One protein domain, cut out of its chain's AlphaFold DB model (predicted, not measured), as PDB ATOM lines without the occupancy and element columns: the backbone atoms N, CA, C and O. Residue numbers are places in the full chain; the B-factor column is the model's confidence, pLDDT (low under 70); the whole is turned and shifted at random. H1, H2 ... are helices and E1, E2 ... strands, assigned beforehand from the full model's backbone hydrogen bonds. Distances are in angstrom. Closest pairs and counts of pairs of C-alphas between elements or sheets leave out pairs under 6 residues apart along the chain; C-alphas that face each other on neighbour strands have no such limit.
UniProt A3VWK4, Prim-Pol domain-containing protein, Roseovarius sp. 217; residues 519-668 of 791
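Overview. This is residues 519 to 668 of the 791 residues of the protein "Prim-Pol domain-containing protein" of Roseovarius sp. 217 (UniProt A3VWK4). One long helix, H5, folds back on the shorter H4 as a helical hairpin; H2 crosses H4, and a small three-stranded sheet packs on the last part of H5, residues 626 to 638. At the other end of H5, residues 604 to 609 stick out, while short H1 runs beside H2 and H3 packs on the later part of H2. The printed part has 150 residues, with H1, H2, E1, H3, H4, H5, E2 and E3 in that order, and its class is mostly helix. The sheet's order is E1, E2, E3, antiparallel throughout. The whole is compact, with a radius of gyration of the C-alphas of 16.6 A and spans of 51 by 37 by 32 A.

Along the chain. Find C-alpha 525 at (154.130, 124.638, 162.968); there H1 begins and runs to residue 531. H2 takes residues 542 to 566 and is 36.6 A long. E1, residues 569 to 572, passes straight into H3, residues 573 to 578. H4 covers residues 583 to 594, 16.7 A. Look next at C-alpha 608, at (147.621, 158.724, 155.331), from which H5 runs 44.6 A to residue 638. E2 is residues 644 to 650, and E3, residues 662 to 667, ends at C-alpha 667, at (143.122, 134.021, 180.790).

Arrangement. Start at the hairpin of H4 and H5: they touch at a shallow tilt of 2 degrees, opposite ways, closest at the C-alphas of Thr 583 and Glu 635, 4.9 A. H2 touches H4 with its residues 548 to 556 alone, at a steep tilt of 53 degrees; the C-alphas of Leu 552 and Ala 589 are closest, 6.2 A. H2 also touches H3, closest at the C-alphas of Ala 562 and Ala 575, 4.8 A. H1 and H2 form another helical hairpin, closest at the C-alphas of Leu 525 and His 560, 6.7 A. H5 is on the sheet at a height of 11.8 A, over E2 and E3, in two layers, a helix on one face of a sheet. Between E1 and E2, find N 571 and O 648 within hydrogen-bond range at 3.0 A; in the hairpin E2 and E3, N 663 and O 649 are at 2.8 A. Every O i to N i+4 pair is within hydrogen-bond range in H1, H2, H3 and H4, and 26 of 27 are in H5.

Size, cuts and confidence. The two C-alphas farthest apart, those of Ala 574 and Gly 605, are 52.9 A apart. The printed part has no cut; the links H4 to H5 and E2 to E3 are long. Residues 519 to 520 pair antiparallel with residues 664 to 665 of E3. Mean pLDDT of the printed part is 79.7; look for values under 70 at residues 519 to 522, 532 to 546, 599 to 605 and 608.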
ATOM      1  N   ILE A 519     142.067 133.307 172.972       68.12
ATOM      2  CA  ILE A 519     142.806 132.360 172.132       68.12
ATOM      3  C   ILE A 519     143.691 133.186 171.197       68.12
ATOM      4  O   ILE A 519     143.173 133.982 170.417       68.12
ATOM      5  N   LEU A 520     145.007 132.990 171.268       66.75
ATOM      6  CA  LEU A 520     145.938 133.495 170.262       66.75
ATOM      7  C   LEU A 520     145.736 132.677 168.982       66.75
ATOM      8  O   LEU A 520     145.757 131.444 169.012       66.75
ATOM      9  N   SER A 521     145.491 133.363 167.871       55.19
ATOM     10  CA  SER A 521     145.114 132.763 166.591       55.19
ATOM     11  C   SER A 521     146.126 133.108 165.508       55.19
ATOM     12  O   SER A 521     146.426 134.283 165.336       55.19
ATOM     13  N   GLY A 522     146.546 132.122 164.710       60.81
ATOM     14  CA  GLY A 522     147.309 132.376 163.480       60.81
ATOM     15  C   GLY A 522     148.802 132.047 163.526       60.81
ATOM     16  O   GLY A 522     149.566 132.692 162.820       60.81
ATOM     17  N   VAL A 523     149.214 131.047 164.316       73.12
ATOM     18  CA  VAL A 523     150.536 130.414 164.172       73.12
ATOM     19  C   VAL A 523     150.360 128.901 164.058       73.12
ATOM     20  O   VAL A 523     149.786 128.264 164.944       73.12
ATOM     21  N   SER A 524     150.842 128.312 162.971       84.94
ATOM     22  CA  SER A 524     151.019 126.868 162.810       84.94
ATOM     23  C   SER A 524     152.469 126.429 163.069       84.94
ATOM     24  O   SER A 524     153.363 127.254 163.279       84.94
ATOM     25  N   LEU A 525     152.743 125.120 163.024       83.44
ATOM     26  CA  LEU A 525     154.130 124.638 162.968       83.44
ATOM     27  C   LEU A 525     154.830 125.064 161.669       83.44
ATOM     28  O   LEU A 525     156.029 125.344 161.699       83.44
ATOM     29  N   GLY A 526     154.101 125.161 160.553       81.56
ATOM     30  CA  GLY A 526     154.583 125.761 159.309       81.56
ATOM     31  C   GLY A 526     155.006 127.225 159.471       81.56
ATOM     32  O   GLY A 526     156.120 127.573 159.076       81.56
ATOM     33  N   ASP A 527     154.180 128.056 160.113       80.25
ATOM     34  CA  ASP A 527     154.491 129.467 160.385       80.25
ATOM     35  C   ASP A 527     155.711 129.604 161.308       80.25
ATOM     36  O   ASP A 527     156.653 130.332 160.993       80.25
ATOM     37  N   LEU A 528     155.747 128.839 162.408       80.81
ATOM     38  CA  LEU A 528     156.880 128.809 163.338       80.81
ATOM     39  C   LEU A 528     158.181 128.361 162.645       80.81
ATOM     40  O   LEU A 528     159.257 128.874 162.950       80.81
ATOM     41  N   LYS A 529     158.091 127.441 161.675       80.12
ATOM     42  CA  LYS A 529     159.225 127.014 160.845       80.12
ATOM     43  C   LYS A 529     159.650 128.089 159.834       80.12
ATOM     44  O   LYS A 529     160.845 128.230 159.585       80.12
ATOM     45  N   ALA A 530     158.722 128.855 159.259       73.88
ATOM     46  CA  ALA A 530     159.037 129.972 158.360       73.88
ATOM     47  C   ALA A 530     159.680 131.159 159.110       73.88
ATOM     48  O   ALA A 530     160.595 131.816 158.606       73.88
ATOM     49  N   GLU A 531     159.267 131.386 160.356       70.94
ATOM     50  CA  GLU A 531     159.871 132.358 161.269       70.94
ATOM     51  C   GLU A 531     161.358 132.048 161.576       70.94
ATOM     52  O   GLU A 531     162.116 132.979 161.849       70.94
ATOM     53  N   LEU A 532     161.839 130.802 161.428       63.91
ATOM     54  CA  LEU A 532     163.276 130.462 161.531       63.91
ATOM     55  C   LEU A 532     164.156 131.155 160.474       63.91
ATOM     56  O   LEU A 532     165.364 131.264 160.660       63.91
ATOM     57  N   VAL A 533     163.569 131.608 159.362       58.88
ATOM     58  CA  VAL A 533     164.289 132.203 158.220       58.88
ATOM     59  C   VAL A 533     164.076 133.723 158.142       58.88
ATOM     60  O   VAL A 533     164.612 134.374 157.254       58.88
ATOM     61  N   SER A 534     163.301 134.321 159.056       58.06
ATOM     62  CA  SER A 534     162.873 135.728 158.973       58.06
ATOM     63  C   SER A 534     163.856 136.691 159.670       58.06
ATOM     64  O   SER A 534     163.823 136.796 160.901       58.06
ATOM     65  N   PRO A 535     164.702 137.452 158.936       50.16
ATOM     66  CA  PRO A 535     165.745 138.279 159.536       50.16
ATOM     67  C   PRO A 535     165.155 139.573 160.117       50.16
ATOM     68  O   PRO A 535     164.941 140.565 159.417       50.16
ATOM     69  N   GLY A 536     164.898 139.578 161.425       53.91
ATOM     70  CA  GLY A 536     164.532 140.797 162.145       53.91
ATOM     71  C   GLY A 536     165.668 141.828 162.122       53.91
ATOM     72  O   GLY A 536     166.843 141.476 162.228       53.91
ATOM     73  N   ARG A 537     165.330 143.122 162.019       52.72
ATOM     74  CA  ARG A 537     166.306 144.221 162.145       52.72
ATOM     75  C   ARG A 537     166.716 144.422 163.610       52.72
ATOM     76  O   ARG A 537     166.334 145.410 164.226       52.72
ATOM     77  N   ALA A 538     167.510 143.500 164.148       49.66
ATOM     78  CA  ALA A 538     168.098 143.643 165.475       49.66
ATOM     79  C   ALA A 538     168.955 144.923 165.580       49.66
ATOM     80  O   ALA A 538     169.586 145.357 164.609       49.66
ATOM     81  N   LEU A 539     169.020 145.503 166.780       45.38
ATOM     82  CA  LEU A 539     169.898 146.627 167.120       45.38
ATOM     83  C   LEU A 539     171.240 146.119 167.678       45.38
ATOM     84  O   LEU A 539     171.278 145.196 168.494       45.38
ATOM     85  N   GLY A 540     172.346 146.727 167.236       51.81
ATOM     86  CA  GLY A 540     173.711 146.386 167.662       51.81
ATOM     87  C   GLY A 540     174.737 146.394 166.523       51.81
ATOM     88  O   GLY A 540     174.418 146.724 165.378       51.81
ATOM     89  N   SER A 541     175.976 146.002 166.835       50.09
ATOM     90  CA  SER A 541     177.047 145.822 165.841       50.09
ATOM     91  C   SER A 541     176.713 144.691 164.849       50.09
ATOM     92  O   SER A 541     175.903 143.818 165.168       50.09
ATOM     93  N   PRO A 542     177.314 144.644 163.641       57.91
ATOM     94  CA  PRO A 542     177.061 143.567 162.677       57.91
ATOM     95  C   PRO A 542     177.235 142.159 163.270       57.91
ATOM     96  O   PRO A 542     176.364 141.314 163.086       57.91
ATOM     97  N   ILE A 543     178.296 141.952 164.057       60.25
ATOM     98  CA  ILE A 543     178.613 140.675 164.716       60.25
ATOM     99  C   ILE A 543     177.589 140.354 165.819       60.25
ATOM    100  O   ILE A 543     177.026 139.262 165.839       60.25
ATOM    101  N   GLY A 544     177.274 141.318 166.695       62.50
ATOM    102  CA  GLY A 544     176.308 141.111 167.783       62.50
ATOM    103  C   GLY A 544     174.879 140.843 167.293       62.50
ATOM    104  O   GLY A 544     174.132 140.105 167.933       62.50
ATOM    105  N   ARG A 545     174.502 141.393 166.130       63.34
ATOM    106  CA  ARG A 545     173.221 141.092 165.467       63.34
ATOM    107  C   ARG A 545     173.183 139.679 164.886       63.34
ATOM    108  O   ARG A 545     172.144 139.035 164.977       63.34
ATOM    109  N   ALA A 546     174.296 139.197 164.327       65.56
ATOM    110  CA  ALA A 546     174.393 137.839 163.798       65.56
ATOM    111  C   ALA A 546     174.276 136.777 164.907       65.56
ATOM    112  O   ALA A 546     173.512 135.831 164.733       65.56
ATOM    113  N   SER A 547     174.943 136.976 166.057       74.38
ATOM    114  CA  SER A 547     174.794 136.090 167.228       74.38
ATOM    115  C   SER A 547     173.339 136.028 167.679       74.38
ATOM    116  O   SER A 547     172.712 134.986 167.546       74.38
ATOM    117  N   ARG A 548     172.752 137.169 168.075       77.88
ATOM    118  CA  ARG A 548     171.372 137.243 168.597       77.88
ATOM    119  C   ARG A 548     170.331 136.617 167.662       77.88
ATOM    120  O   ARG A 548     169.358 136.032 168.130       77.88
ATOM    121  N   ALA A 549     170.526 136.732 166.347       75.50
ATOM    122  CA  ALA A 549     169.671 136.077 165.362       75.50
ATOM    123  C   ALA A 549     169.845 134.545 165.359       75.50
ATOM    124  O   ALA A 549     168.846 133.831 165.334       75.50
ATOM    125  N   ALA A 550     171.080 134.036 165.417       80.75
ATOM    126  CA  ALA A 550     171.356 132.602 165.524       80.75
ATOM    127  C   ALA A 550     170.846 132.011 166.854       80.75
ATOM    128  O   ALA A 550     170.202 130.962 166.844       80.75
ATOM    129  N   ASP A 551     171.055 132.723 167.965       85.38
ATOM    130  CA  ASP A 551     170.600 132.353 169.308       85.38
ATOM    131  C   ASP A 551     169.064 132.198 169.341       85.38
ATOM    132  O   ASP A 551     168.533 131.170 169.771       85.38
ATOM    133  N   LEU A 552     168.330 133.167 168.776       86.50
ATOM    134  CA  LEU A 552     166.869 133.097 168.672       86.50
ATOM    135  C   LEU A 552     166.388 131.989 167.716       86.50
ATOM    136  O   LEU A 552     165.379 131.337 167.990       86.50
ATOM    137  N   VAL A 553     167.090 131.739 166.606       87.19
ATOM    138  CA  VAL A 553     166.763 130.634 165.685       87.19
ATOM    139  C   VAL A 553     166.977 129.270 166.350       87.19
ATOM    140  O   VAL A 553     166.161 128.368 166.141       87.19
ATOM    141  N   ALA A 554     167.998 129.115 167.197       88.75
ATOM    142  CA  ALA A 554     168.200 127.906 167.993       88.75
ATOM    143  C   ALA A 554     167.035 127.681 168.976       88.75
ATOM    144  O   ALA A 554     166.413 126.616 168.948       88.75
ATOM    145  N   LEU A 555     166.662 128.706 169.752       91.06
ATOM    146  CA  LEU A 555     165.531 128.658 170.691       91.06
ATOM    147  C   LEU A 555     164.210 128.319 169.974       91.06
ATOM    148  O   LEU A 555     163.512 127.373 170.342       91.06
ATOM    149  N   ARG A 556     163.889 129.013 168.874       90.69
ATOM    150  CA  ARG A 556     162.702 128.722 168.043       90.69
ATOM    151  C   ARG A 556     162.708 127.293 167.479       90.69
ATOM    152  O   ARG A 556     161.652 126.663 167.395       90.69
ATOM    153  N   THR A 557     163.881 126.757 167.132       90.56
ATOM    154  CA  THR A 557     164.033 125.369 166.663       90.56
ATOM    155  C   THR A 557     163.722 124.366 167.776       90.56
ATOM    156  O   THR A 557     162.988 123.404 167.536       90.56
ATOM    157  N   GLN A 558     164.196 124.616 169.001       93.38
ATOM    158  CA  GLN A 558     163.867 123.813 170.185       93.38
ATOM    159  C   GLN A 558     162.361 123.856 170.492       93.38
ATOM    160  O   GLN A 558     161.760 122.810 170.730       93.38
ATOM    161  N   LEU A 559     161.714 125.029 170.410       91.50
ATOM    162  CA  LEU A 559     160.260 125.174 170.601       91.50
ATOM    163  C   LEU A 559     159.461 124.356 169.579       91.50
ATOM    164  O   LEU A 559     158.578 123.581 169.952       91.50
ATOM    165  N   HIS A 560     159.803 124.475 168.294       92.31
ATOM    166  CA  HIS A 560     159.192 123.685 167.226       92.31
ATOM    167  C   HIS A 560     159.398 122.171 167.449       92.31
ATOM    168  O   HIS A 560     158.468 121.380 167.262       92.31
ATOM    169  N   ALA A 561     160.587 121.752 167.897       91.94
ATOM    170  CA  ALA A 561     160.880 120.359 168.225       91.94
ATOM    171  C   ALA A 561     160.092 119.854 169.452       91.94
ATOM    172  O   ALA A 561     159.534 118.757 169.393       91.94
ATOM    173  N   ALA A 562     159.957 120.650 170.516       93.00
ATOM    174  CA  ALA A 562     159.232 120.286 171.736       93.00
ATOM    175  C   ALA A 562     157.710 120.203 171.515       93.00
ATOM    176  O   ALA A 562     157.051 119.286 172.019       93.00
ATOM    177  N   LEU A 563     157.150 121.108 170.704       90.69
ATOM    178  CA  LEU A 563     155.761 121.034 170.239       90.69
ATOM    179  C   LEU A 563     155.530 119.759 169.415       90.69
ATOM    180  O   LEU A 563     154.648 118.965 169.743       90.69
ATOM    181  N   LYS A 564     156.366 119.503 168.399       90.00
ATOM    182  CA  LYS A 564     156.257 118.300 167.558       90.00
ATOM    183  C   LYS A 564     156.436 117.004 168.362       90.00
ATOM    184  O   LYS A 564     155.676 116.059 168.169       90.00
ATOM    185  N   GLY A 565     157.401 116.968 169.282       88.31
ATOM    186  CA  GLY A 565     157.677 115.834 170.171       88.31
ATOM    187  C   GLY A 565     156.594 115.592 171.227       88.31
ATOM    188  O   GLY A 565     156.482 114.484 171.749       88.31
ATOM    189  N   SER A 566     155.751 116.588 171.511       88.62
ATOM    190  CA  SER A 566     154.574 116.408 172.366       88.62
ATOM    191  C   SER A 566     153.429 115.686 171.649       88.62
ATOM    192  O   SER A 566     152.683 114.948 172.298       88.62
ATOM    193  N   GLY A 567     153.317 115.838 170.325       86.38
ATOM    194  CA  GLY A 567     152.181 115.367 169.529       86.38
ATOM    195  C   GLY A 567     150.936 116.252 169.684       86.38
ATOM    196  O   GLY A 567     150.972 117.276 170.363       86.38
ATOM    197  N   SER A 568     149.827 115.859 169.049       87.00
ATOM    198  CA  SER A 568     148.543 116.570 169.177       87.00
ATOM    199  C   SER A 568     148.054 116.572 170.634       87.00
ATOM    200  O   SER A 568     148.100 115.544 171.316       87.00
ATOM    201  N   GLY A 569     147.581 117.726 171.107       87.25
ATOM    202  CA  GLY A 569     147.204 117.978 172.498       87.25
ATOM    203  C   GLY A 569     148.150 118.941 173.240       87.25
ATOM    204  O   GLY A 569     148.910 119.676 172.613       87.25
ATOM    205  N   PRO A 570     148.062 119.001 174.581       90.25
ATOM    206  CA  PRO A 570     148.961 119.776 175.448       90.25
ATOM    207  C   PRO A 570     150.455 119.508 175.217       90.25
ATOM    208  O   PRO A 570     150.864 118.344 175.159       90.25
ATOM    209  N   ILE A 571     151.278 120.566 175.178       91.25
ATOM    210  CA  ILE A 571     152.745 120.426 175.194       91.25
ATOM    211  C   ILE A 571     153.195 119.767 176.513       91.25
ATOM    212  O   ILE A 571     152.626 120.025 177.576       91.25
ATOM    213  N   LYS A 572     154.183 118.871 176.450       93.06
ATOM    214  CA  LYS A 572     154.610 118.001 177.562       93.06
ATOM    215  C   LYS A 572     155.957 118.450 178.122       93.06
ATOM    216  O   LYS A 572     156.901 118.624 177.355       93.06
ATOM    217  N   ARG A 573     156.103 118.502 179.454       93.06
ATOM    218  CA  ARG A 573     157.370 118.873 180.124       93.06
ATOM    219  C   ARG A 573     158.546 118.014 179.659       93.06
ATOM    220  O   ARG A 573     159.614 118.541 179.381       93.06
ATOM    221  N   ALA A 574     158.329 116.710 179.493       91.75
ATOM    222  CA  ALA A 574     159.349 115.782 179.001       91.75
ATOM    223  C   ALA A 574     159.864 116.124 177.587       91.75
ATOM    224  O   ALA A 574     161.032 115.883 177.295       91.75
ATOM    225  N   ALA A 575     159.027 116.709 176.720       93.00
ATOM    226  CA  ALA A 575     159.457 117.174 175.402       93.00
ATOM    227  C   ALA A 575     160.253 118.487 175.505       93.00
ATOM    228  O   ALA A 575     161.287 118.613 174.860       93.00
ATOM    229  N   CYS A 576     159.836 119.423 176.365       93.06
ATOM    230  CA  CYS A 576     160.586 120.654 176.642       93.06
ATOM    231  C   CYS A 576     161.994 120.346 177.183       93.06
ATOM    232  O   CYS A 576     162.982 120.802 176.616       93.06
ATOM    233  N   VAL A 577     162.089 119.490 178.208       91.88
ATOM    234  CA  VAL A 577     163.361 119.068 178.821       91.88
ATOM    235  C   VAL A 577     164.270 118.356 177.812       91.88
ATOM    236  O   VAL A 577     165.465 118.639 177.768       91.88
ATOM    237  N   LYS A 578     163.719 117.483 176.952       94.06
ATOM    238  CA  LYS A 578     164.486 116.802 175.892       94.06
ATOM    239  C   LYS A 578     165.154 117.791 174.930       94.06
ATOM    240  O   LYS A 578     166.314 117.596 174.576       94.06
ATOM    241  N   GLU A 579     164.440 118.840 174.526       95.19
ATOM    242  CA  GLU A 579     164.962 119.879 173.626       95.19
ATOM    243  C   GLU A 579     165.694 121.018 174.371       95.19
ATOM    244  O   GLU A 579     166.067 122.011 173.751       95.19
ATOM    245  N   ARG A 580     165.954 120.860 175.682       92.94
ATOM    246  CA  ARG A 580     166.649 121.819 176.568       92.94
ATOM    247  C   ARG A 580     165.947 123.175 176.742       92.94
ATOM    248  O   ARG A 580     166.606 124.199 176.884       92.94
ATOM    249  N   LEU A 581     164.615 123.175 176.759       93.62
ATOM    250  CA  LEU A 581     163.813 124.341 177.129       93.62
ATOM    251  C   LEU A 581     163.523 124.340 178.633       93.62
ATOM    252  O   LEU A 581     162.787 123.483 179.129       93.62
ATOM    253  N   ASP A 582     164.066 125.339 179.323       93.00
ATOM    254  CA  ASP A 582     163.762 125.705 180.706       93.00
ATOM    255  C   ASP A 582     163.237 127.158 180.789       93.00
ATOM    256  O   ASP A 582     163.062 127.841 179.772       93.00
ATOM    257  N   THR A 583     162.955 127.634 182.002       93.06
ATOM    258  CA  THR A 583     162.488 129.005 182.271       93.06
ATOM    259  C   THR A 583     163.473 130.074 181.778       93.06
ATOM    260  O   THR A 583     163.046 131.088 181.227       93.06
ATOM    261  N   ALA A 584     164.785 129.855 181.917       93.31
ATOM    262  CA  ALA A 584     165.802 130.821 181.503       93.31
ATOM    263  C   ALA A 584     165.920 130.898 179.973       93.31
ATOM    264  O   ALA A 584     166.004 131.994 179.420       93.31
ATOM    265  N   ALA A 585     165.835 129.758 179.280       92.69
ATOM    266  CA  ALA A 585     165.754 129.700 177.822       92.69
ATOM    267  C   ALA A 585     164.512 130.439 177.288       92.69
ATOM    268  O   ALA A 585     164.607 131.178 176.309       92.69
ATOM    269  N   CYS A 586     163.357 130.304 177.955       93.81
ATOM    270  CA  CYS A 586     162.142 131.037 177.583       93.81
ATOM    271  C   CYS A 586     162.291 132.552 177.799       93.81
ATOM    272  O   CYS A 586     161.915 133.327 176.921       93.81
ATOM    273  N   ARG A 587     162.893 132.980 178.916       93.06
ATOM    274  CA  ARG A 587     163.150 134.401 179.213       93.06
ATOM    275  C   ARG A 587     164.126 135.036 178.221       93.06
ATOM    276  O   ARG A 587     163.834 136.094 177.670       93.06
ATOM    277  N   ALA A 588     165.222 134.346 177.902       90.94
ATOM    278  CA  ALA A 588     166.160 134.768 176.863       90.94
ATOM    279  C   ALA A 588     165.491 134.850 175.477       90.94
ATOM    280  O   ALA A 588     165.775 135.765 174.703       90.94
ATOM    281  N   ALA A 589     164.566 133.934 175.164       91.12
ATOM    282  CA  ALA A 589     163.788 134.004 173.932       91.12
ATOM    283  C   ALA A 589     162.851 135.223 173.901       91.12
ATOM    284  O   ALA A 589     162.783 135.885 172.868       91.12
ATOM    285  N   ILE A 590     162.186 135.564 175.015       90.44
ATOM    286  CA  ILE A 590     161.373 136.787 175.138       90.44
ATOM    287  C   ILE A 590     162.234 138.021 174.857       90.44
ATOM    288  O   ILE A 590     161.922 138.765 173.929       90.44
ATOM    289  N   GLU A 591     163.347 138.199 175.575       88.44
ATOM    290  CA  GLU A 591     164.253 139.345 175.390       88.44
ATOM    291  C   GLU A 591     164.711 139.487 173.928       88.44
ATOM    292  O   GLU A 591     164.694 140.583 173.362       88.44
ATOM    293  N   LEU A 592     165.076 138.373 173.279       87.75
ATOM    294  CA  LEU A 592     165.498 138.353 171.878       87.75
ATOM    295  C   LEU A 592     164.354 138.677 170.901       87.75
ATOM    296  O   LEU A 592     164.586 139.417 169.939       87.75
ATOM    297  N   GLU A 593     163.135 138.178 171.132       87.38
ATOM    298  CA  GLU A 593     161.952 138.537 170.337       87.38
ATOM    299  C   GLU A 593     161.627 140.030 170.471       87.38
ATOM    300  O   GLU A 593     161.416 140.692 169.455       87.38
ATOM    301  N   GLU A 594     161.669 140.601 171.680       84.50
ATOM    302  CA  GLU A 594     161.390 142.028 171.896       84.50
ATOM    303  C   GLU A 594     162.370 142.944 171.136       84.50
ATOM    304  O   GLU A 594     161.966 143.995 170.630       84.50
ATOM    305  N   THR A 595     163.626 142.522 170.913       80.88
ATOM    306  CA  THR A 595     164.562 143.280 170.048       80.88
ATOM    307  C   THR A 595     164.129 143.389 168.576       80.88
ATOM    308  O   THR A 595     164.736 144.153 167.819       80.88
ATOM    309  N   ARG A 596     163.094 142.649 168.149       80.38
ATOM    310  CA  ARG A 596     162.540 142.667 166.783       80.38
ATOM    311  C   ARG A 596     161.415 143.690 166.602       80.38
ATOM    312  O   ARG A 596     160.972 143.861 165.461       80.38
ATOM    313  N   PHE A 597     160.938 144.352 167.663       76.56
ATOM    314  CA  PHE A 597     159.893 145.376 167.552       76.56
ATOM    315  C   PHE A 597     160.340 146.568 166.694       76.56
ATOM    316  O   PHE A 597     161.446 147.095 166.819       76.56
ATOM    317  N   ARG A 598     159.440 147.041 165.828       74.56
ATOM    318  CA  ARG A 598     159.656 148.196 164.953       74.56
ATOM    319  C   ARG A 598     159.063 149.448 165.590       74.56
ATOM    320  O   ARG A 598     157.851 149.567 165.758       74.56
ATOM    321  N   ALA A 599     159.929 150.400 165.925       58.47
ATOM    322  CA  ALA A 599     159.610 151.559 166.760       58.47
ATOM    323  C   ALA A 599     158.857 152.712 166.052       58.47
ATOM    324  O   ALA A 599     158.982 153.870 166.459       58.47
ATOM    325  N   ARG A 600     158.053 152.441 165.011       61.16
ATOM    326  CA  ARG A 600     157.151 153.465 164.454       61.16
ATOM    327  C   ARG A 600     155.945 153.679 165.378       61.16
ATOM    328  O   ARG A 600     155.570 152.820 166.178       61.16
ATOM    329  N   GLY A 601     155.352 154.868 165.322       60.28
ATOM    330  CA  GLY A 601     154.245 155.243 166.198       60.28
ATOM    331  C   GLY A 601     153.300 156.238 165.549       60.28
ATOM    332  O   GLY A 601     153.738 157.198 164.910       60.28
ATOM    333  N   THR A 602     152.001 156.012 165.743       61.44
ATOM    334  CA  THR A 602     150.976 156.978 165.360       61.44
ATOM    335  C   THR A 602     151.036 158.224 166.240       61.44
ATOM    336  O   THR A 602     151.275 158.152 167.447       61.44
ATOM    337  N   THR A 603     150.800 159.381 165.627       64.00
ATOM    338  CA  THR A 603     150.503 160.638 166.322       64.00
ATOM    339  C   THR A 603     149.343 161.334 165.623       64.00
ATOM    340  O   THR A 603     149.289 161.362 164.393       64.00
ATOM    341  N   ALA A 604     148.431 161.926 166.394       63.03
ATOM    342  CA  ALA A 604     147.232 162.559 165.853       63.03
ATOM    343  C   ALA A 604     147.568 163.641 164.803       63.03
ATOM    344  O   ALA A 604     148.395 164.512 165.062       63.03
ATOM    345  N   GLY A 605     146.917 163.591 163.636       64.56
ATOM    346  CA  GLY A 605     147.164 164.530 162.530       64.56
ATOM    347  C   GLY A 605     148.290 164.136 161.559       64.56
ATOM    348  O   GLY A 605     148.699 164.971 160.761       64.56
ATOM    349  N   GLN A 606     148.795 162.899 161.611       72.50
ATOM    350  CA  GLN A 606     149.646 162.341 160.549       72.50
ATOM    351  C   GLN A 606     148.890 162.166 159.220       72.50
ATOM    352  O   GLN A 606     147.686 161.915 159.212       72.50
ATOM    353  N   ASP A 607     149.653 162.249 158.131       72.94
ATOM    354  CA  ASP A 607     149.247 161.924 156.762       72.94
ATOM    355  C   ASP A 607     148.936 160.422 156.560       72.94
ATOM    356  O   ASP A 607     149.441 159.573 157.302       72.94
ATOM    357  N   GLU A 608     148.107 160.089 155.563       68.75
ATOM    358  CA  GLU A 608     147.621 158.724 155.331       68.75
ATOM    359  C   GLU A 608     148.702 157.733 154.872       68.75
ATOM    360  O   GLU A 608     148.705 156.601 155.364       68.75
ATOM    361  N   ASP A 609     149.660 158.126 154.027       71.50
ATOM    362  CA  ASP A 609     150.706 157.194 153.570       71.50
ATOM    363  C   ASP A 609     151.614 156.780 154.731       71.50
ATOM    364  O   ASP A 609     151.973 155.609 154.892       71.50
ATOM    365  N   ARG A 610     151.883 157.721 155.639       73.44
ATOM    366  CA  ARG A 610     152.619 157.443 156.874       73.44
ATOM    367  C   ARG A 610     151.833 156.556 157.842       73.44
ATOM    368  O   ARG A 610     152.444 155.821 158.614       73.44
ATOM    369  N   VAL A 611     150.497 156.583 157.810       70.88
ATOM    370  CA  VAL A 611     149.659 155.639 158.572       70.88
ATOM    371  C   VAL A 611     149.744 154.229 157.977       70.88
ATOM    372  O   VAL A 611     149.785 153.276 158.753       70.88
ATOM    373  N   ASN A 612     149.851 154.079 156.651       71.25
ATOM    374  CA  ASN A 612     150.034 152.773 156.004       71.25
ATOM    375  C   ASN A 612     151.351 152.103 156.448       71.25
ATOM    376  O   ASN A 612     151.312 150.976 156.940       71.25
ATOM    377  N   GLU A 613     152.484 152.820 156.418       71.44
ATOM    378  CA  GLU A 613     153.769 152.305 156.937       71.44
ATOM    379  C   GLU A 613     153.682 151.846 158.406       71.44
ATOM    380  O   GLU A 613     154.301 150.862 158.813       71.44
ATOM    381  N   ILE A 614     152.922 152.577 159.233       71.69
ATOM    382  CA  ILE A 614     152.745 152.259 160.656       71.69
ATOM    383  C   ILE A 614     151.842 151.028 160.847       71.69
ATOM    384  O   ILE A 614     151.993 150.337 161.853       71.69
ATOM    385  N   ILE A 615     150.935 150.728 159.908       71.38
ATOM    386  CA  ILE A 615     150.115 149.503 159.908       71.38
ATOM    387  C   ILE A 615     150.951 148.288 159.489       71.38
ATOM    388  O   ILE A 615     150.834 147.240 160.121       71.38
ATOM    389  N   GLU A 616     151.831 148.409 158.494       71.44
ATOM    390  CA  GLU A 616     152.743 147.317 158.111       71.44
ATOM    391  C   GLU A 616     153.709 146.953 159.247       71.44
ATOM    392  O   GLU A 616     153.847 145.780 159.608       71.44
ATOM    393  N   ASP A 617     154.314 147.960 159.885       73.69
ATOM    394  CA  ASP A 617     155.139 147.745 161.075       73.69
ATOM    395  C   ASP A 617     154.307 147.231 162.269       73.69
ATOM    396  O   ASP A 617     154.831 146.471 163.083       73.69
ATOM    397  N   ALA A 618     153.003 147.540 162.345       71.06
ATOM    398  CA  ALA A 618     152.104 146.965 163.348       71.06
ATOM    399  C   ALA A 618     151.836 145.470 163.129       71.06
ATOM    400  O   ALA A 618     151.845 144.712 164.090       71.06
ATOM    401  N   LEU A 619     151.616 145.037 161.884       72.88
ATOM    402  CA  LEU A 619     151.423 143.621 161.542       72.88
ATOM    403  C   LEU A 619     152.692 142.799 161.811       72.88
ATOM    404  O   LEU A 619     152.615 141.644 162.223       72.88
ATOM    405  N   TRP A 620     153.870 143.407 161.645       76.94
ATOM    406  CA  TRP A 620     155.120 142.817 162.119       76.94
ATOM    407  C   TRP A 620     155.185 142.753 163.652       76.94
ATOM    408  O   TRP A 620     155.519 141.709 164.208       76.94
ATOM    409  N   ASN A 621     154.847 143.845 164.343       76.62
ATOM    410  CA  ASN A 621     154.845 143.894 165.807       76.62
ATOM    411  C   ASN A 621     153.840 142.899 166.420       76.62
ATOM    412  O   ASN A 621     154.136 142.315 167.453       76.62
ATOM    413  N   GLU A 622     152.697 142.651 165.776       76.19
ATOM    414  CA  GLU A 622     151.708 141.643 166.181       76.19
ATOM    415  C   GLU A 622     152.306 140.227 166.168       76.19
ATOM    416  O   GLU A 622     152.214 139.530 167.177       76.19
ATOM    417  N   ARG A 623     153.041 139.848 165.112       77.62
ATOM    418  CA  ARG A 623     153.781 138.573 165.071       77.62
ATOM    419  C   ARG A 623     154.809 138.452 166.195       77.62
ATOM    420  O   ARG A 623     154.922 137.392 166.806       77.62
ATOM    421  N   VAL A 624     155.559 139.525 166.471       80.62
ATOM    422  CA  VAL A 624     156.527 139.557 167.583       80.62
ATOM    423  C   VAL A 624     155.801 139.378 168.919       80.62
ATOM    424  O   VAL A 624     156.195 138.529 169.713       80.62
ATOM    425  N   TYR A 625     154.698 140.097 169.144       79.69
ATOM    426  CA  TYR A 625     153.876 139.937 170.341       79.69
ATOM    427  C   TYR A 625     153.322 138.519 170.490       79.69
ATOM    428  O   TYR A 625     153.375 137.978 171.585       79.69
ATOM    429  N   THR A 626     152.825 137.900 169.419       80.62
ATOM    430  CA  THR A 626     152.291 136.532 169.469       80.62
ATOM    431  C   THR A 626     153.393 135.503 169.763       80.62
ATOM    432  O   THR A 626     153.141 134.543 170.490       80.62
ATOM    433  N   MET A 627     154.636 135.731 169.318       85.50
ATOM    434  CA  MET A 627     155.794 134.937 169.754       85.50
ATOM    435  C   MET A 627     156.150 135.169 171.231       85.50
ATOM    436  O   MET A 627     156.360 134.200 171.953       85.50
ATOM    437  N   VAL A 628     156.163 136.416 171.713       85.81
ATOM    438  CA  VAL A 628     156.392 136.733 173.139       85.81
ATOM    439  C   VAL A 628     155.309 136.108 174.026       85.81
ATOM    440  O   VAL A 628     155.631 135.404 174.977       85.81
ATOM    441  N   ASP A 629     154.028 136.277 173.684       83.00
ATOM    442  CA  ASP A 629     152.892 135.696 174.408       83.00
ATOM    443  C   ASP A 629     152.940 134.138 174.398       83.00
ATOM    444  O   ASP A 629     152.533 133.512 175.382       83.00
ATOM    445  N   LEU A 630     153.487 133.497 173.348       87.00
ATOM    446  CA  LEU A 630     153.783 132.050 173.314       87.00
ATOM    447  C   LEU A 630     154.923 131.656 174.270       87.00
ATOM    448  O   LEU A 630     154.790 130.677 175.009       87.00
ATOM    449  N   TRP A 631     156.031 132.404 174.273       90.50
ATOM    450  CA  TRP A 631     157.173 132.143 175.154       90.50
ATOM    451  C   TRP A 631     156.827 132.359 176.631       90.50
ATOM    452  O   TRP A 631     157.145 131.498 177.448       90.50
ATOM    453  N   SER A 632     156.093 133.421 176.984       88.19
ATOM    454  CA  SER A 632     155.622 133.656 178.359       88.19
ATOM    455  C   SER A 632     154.669 132.559 178.849       88.19
ATOM    456  O   SER A 632     154.702 132.178 180.022       88.19
ATOM    457  N   ALA A 633     153.828 132.008 177.964       85.69
ATOM    458  CA  ALA A 633     152.963 130.873 178.290       85.69
ATOM    459  C   ALA A 633     153.750 129.567 178.519       85.69
ATOM    460  O   ALA A 633     153.280 128.695 179.257       85.69
ATOM    461  N   LEU A 634     154.937 129.431 177.914       89.69
ATOM    462  CA  LEU A 634     155.852 128.320 178.166       89.69
ATOM    463  C   LEU A 634     156.682 128.538 179.443       89.69
ATOM    464  O   LEU A 634     156.801 127.609 180.234       89.69
ATOM    465  N   GLU A 635     157.172 129.754 179.684       92.25
ATOM    466  CA  GLU A 635     157.885 130.148 180.908       92.25
ATOM    467  C   GLU A 635     157.033 129.862 182.156       92.25
ATOM    468  O   GLU A 635     157.415 129.046 182.994       92.25
ATOM    469  N   THR A 636     155.811 130.410 182.197       87.25
ATOM    470  CA  THR A 636     154.839 130.210 183.294       87.25
ATOM    471  C   THR A 636     154.496 128.727 183.509       87.25
ATOM    472  O   THR A 636     154.171 128.301 184.616       87.25
ATOM    473  N   PHE A 637     154.537 127.910 182.450       88.88
ATOM    474  CA  PHE A 637     154.350 126.465 182.572       88.88
ATOM    475  C   PHE A 637     155.572 125.786 183.192       88.88
ATOM    476  O   PHE A 637     155.409 124.934 184.066       88.88
ATOM    477  N   LEU A 638     156.779 126.128 182.738       89.19
ATOM    478  CA  LEU A 638     158.014 125.485 183.179       89.19
ATOM    479  C   LEU A 638     158.372 125.834 184.631       89.19
ATOM    480  O   LEU A 638     158.898 124.958 185.310       89.19
ATOM    481  N   GLU A 639     157.984 127.013 185.128       88.81
ATOM    482  CA  GLU A 639     158.122 127.414 186.542       88.81
ATOM    483  C   GLU A 639     157.324 126.546 187.539       88.81
ATOM    484  O   GLU A 639     157.739 126.418 188.686       88.81
ATOM    485  N   GLY A 640     156.201 125.938 187.135       85.00
ATOM    486  CA  GLY A 640     155.423 125.018 187.985       85.00
ATOM    487  C   GLY A 640     155.679 123.538 187.676       85.00
ATOM    488  O   GLY A 640     156.200 123.209 186.620       85.00
ATOM    489  N   ASP A 641     155.227 122.607 188.523       84.00
ATOM    490  CA  ASP A 641     155.521 121.159 188.389       84.00
ATOM    491  C   ASP A 641     154.627 120.367 187.408       84.00
ATOM    492  O   ASP A 641     154.688 119.136 187.314       84.00
ATOM    493  N   THR A 642     153.742 121.032 186.663       87.00
ATOM    494  CA  THR A 642     152.728 120.329 185.856       87.00
ATOM    495  C   THR A 642     153.342 119.528 184.695       87.00
ATOM    496  O   THR A 642     154.265 119.970 184.003       87.00
ATOM    497  N   LYS A 643     152.828 118.309 184.455       88.06
ATOM    498  CA  LYS A 643     153.369 117.374 183.442       88.06
ATOM    499  C   LYS A 643     153.122 117.827 181.993       88.06
ATOM    500  O   LYS A 643     153.899 117.477 181.101       88.06
ATOM    501  N   SER A 644     152.070 118.607 181.753       88.38
ATOM    502  CA  SER A 644     151.731 119.187 180.450       88.38
ATOM    503  C   SER A 644     150.984 120.514 180.601       88.38
ATOM    504  O   SER A 644     150.260 120.706 181.578       88.38
ATOM    505  N   CYS A 645     151.163 121.435 179.650       82.88
ATOM    506  CA  CYS A 645     150.555 122.764 179.716       82.88
ATOM    507  C   CYS A 645     149.134 122.734 179.132       82.88
ATOM    508  O   CYS A 645     148.986 122.523 177.925       82.88
ATOM    509  N   PRO A 646     148.071 122.989 179.917       74.75
ATOM    510  CA  PRO A 646     146.713 123.054 179.374       74.75
ATOM    511  C   PRO A 646     146.518 124.256 178.436       74.75
ATOM    512  O   PRO A 646     145.661 124.201 177.555       74.75
ATOM    513  N   ASN A 647     147.326 125.309 178.612       78.88
ATOM    514  CA  ASN A 647     147.198 126.584 177.910       78.88
ATOM    515  C   ASN A 647     147.917 126.617 176.555       78.88
ATOM    516  O   ASN A 647     147.543 127.435 175.725       78.88
ATOM    517  N   LEU A 648     148.912 125.752 176.317       87.19
ATOM    518  CA  LEU A 648     149.662 125.677 175.058       87.19
ATOM    519  C   LEU A 648     149.515 124.279 174.445       87.19
ATOM    520  O   LEU A 648     149.987 123.281 174.994       87.19
ATOM    521  N   ARG A 649     148.812 124.201 173.314       88.38
ATOM    522  CA  ARG A 649     148.344 122.945 172.717       88.38
ATOM    523  C   ARG A 649     148.587 122.918 171.216       88.38
ATOM    524  O   ARG A 649     148.314 123.893 170.525       88.38
ATOM    525  N   LEU A 650     149.005 121.771 170.697       88.19
ATOM    526  CA  LEU A 650     149.067 121.510 169.264       88.19
ATOM    527  C   LEU A 650     147.739 120.903 168.784       88.19
ATOM    528  O   LEU A 650     147.215 119.983 169.413       88.19
ATOM    529  N   GLY A 651     147.180 121.422 167.693       85.50
ATOM    530  CA  GLY A 651     146.005 120.854 167.033       85.50
ATOM    531  C   GLY A 651     146.324 119.600 166.209       85.50
ATOM    532  O   GLY A 651     147.482 119.298 165.905       85.50
ATOM    533  N   GLU A 652     145.279 118.882 165.794       86.12
ATOM    534  CA  GLU A 652     145.421 117.822 164.789       86.12
ATOM    535  C   GLU A 652     145.942 118.406 163.467       86.12
ATOM    536  O   GLU A 652     145.610 119.536 163.100       86.12
ATOM    537  N   ALA A 653     146.773 117.641 162.757       83.69
ATOM    538  CA  ALA A 653     147.319 118.065 161.473       83.69
ATOM    539  C   ALA A 653     146.196 118.170 160.431       83.69
ATOM    540  O   ALA A 653     145.430 117.227 160.223       83.69
ATOM    541  N   ASN A 654     146.103 119.318 159.761       81.06
ATOM    542  CA  ASN A 654     145.106 119.584 158.734       81.06
ATOM    543  C   ASN A 654     145.281 118.595 157.559       81.06
ATOM    544  O   ASN A 654     146.316 118.649 156.890       81.06
ATOM    545  N   PRO A 655     144.278 117.753 157.230       75.06
ATOM    546  CA  PRO A 655     144.408 116.732 156.186       75.06
ATOM    547  C   PRO A 655     144.735 117.255 154.779       75.06
ATOM    548  O   PRO A 655     145.093 116.459 153.917       75.06
ATOM    549  N   LYS A 656     144.594 118.565 154.521       77.12
ATOM    550  CA  LYS A 656     144.919 119.188 153.228       77.12
ATOM    551  C   LYS A 656     146.312 119.819 153.154       77.12
ATOM    552  O   LYS A 656     146.825 119.966 152.053       77.12
ATOM    553  N   THR A 657     146.896 120.229 154.282       79.56
ATOM    554  CA  THR A 657     148.193 120.943 154.312       79.56
ATOM    555  C   THR A 657     149.275 120.209 155.101       79.56
ATOM    556  O   THR A 657     150.436 120.598 155.036       79.56
ATOM    557  N   GLY A 658     148.916 119.169 155.861       79.75
ATOM    558  CA  GLY A 658     149.814 118.457 156.775       79.75
ATOM    559  C   GLY A 658     150.215 119.257 158.021       79.75
ATOM    560  O   GLY A 658     150.991 118.760 158.833       79.75
ATOM    561  N   ASP A 659     149.698 120.476 158.178       83.19
ATOM    562  CA  ASP A 659     150.152 121.443 159.176       83.19
ATOM    563  C   ASP A 659     149.222 121.504 160.397       83.19
ATOM    564  O   ASP A 659     148.003 121.350 160.274       83.19
ATOM    565  N   SER A 660     149.792 121.740 161.576       86.56
ATOM    566  CA  SER A 660     149.092 121.760 162.864       86.56
ATOM    567  C   SER A 660     149.065 123.172 163.436       86.56
ATOM    568  O   SER A 660     150.110 123.790 163.634       86.56
ATOM    569  N   VAL A 661     147.868 123.661 163.765       86.44
ATOM    570  CA  VAL A 661     147.676 124.960 164.430       86.44
ATOM    571  C   VAL A 661     148.171 124.889 165.875       86.44
ATOM    572  O   VAL A 661     147.864 123.936 166.594       86.44
ATOM    573  N   ILE A 662     148.911 125.904 166.315       86.31
ATOM    574  CA  ILE A 662     149.278 126.097 167.717       86.31
ATOM    575  C   ILE A 662     148.156 126.906 168.375       86.31
ATOM    576  O   ILE A 662     147.852 128.029 167.976       86.31
ATOM    577  N   HIS A 663     147.526 126.328 169.391       84.50
ATOM    578  CA  HIS A 663     146.512 126.983 170.205       84.50
ATOM    579  C   HIS A 663     147.137 127.400 171.533       84.50
ATOM    580  O   HIS A 663     147.446 126.548 172.369       84.50
ATOM    581  N   CYS A 664     147.290 128.706 171.736       83.31
ATOM    582  CA  CYS A 664     147.687 129.272 173.019       83.31
ATOM    583  C   CYS A 664     146.518 130.060 173.619       83.31
ATOM    584  O   CYS A 664     145.980 130.957 172.973       83.31
ATOM    585  N   SER A 665     146.091 129.713 174.834       80.56
ATOM    586  CA  SER A 665     144.971 130.356 175.527       80.56
ATOM    587  C   SER A 665     145.434 131.077 176.789       80.56
ATOM    588  O   SER A 665     145.872 130.439 177.748       80.56
ATOM    589  N   ARG A 666     145.278 132.403 176.815       76.12
ATOM    590  CA  ARG A 666     145.592 133.262 177.964       76.12
ATOM    591  C   ARG A 666     144.302 133.664 178.674       76.12
ATOM    592  O   ARG A 666     143.374 134.151 178.032       76.12
ATOM    593  N   LEU A 667     144.237 133.502 179.996       79.88
ATOM    594  CA  LEU A 667     143.122 134.021 180.790       79.88
ATOM    595  C   LEU A 667     143.376 135.498 181.127       79.88
ATOM    596  O   LEU A 667     144.371 135.829 181.773       79.88
ATOM    597  N   ARG A 668     142.486 136.391 180.687       83.06
ATOM    598  CA  ARG A 668     142.500 137.807 181.072       83.06
ATOM    599  C   ARG A 668     141.940 137.960 182.488       83.06
ATOM    600  O   ARG A 668     140.846 137.479 182.771       83.06
TER     601      ARG A 668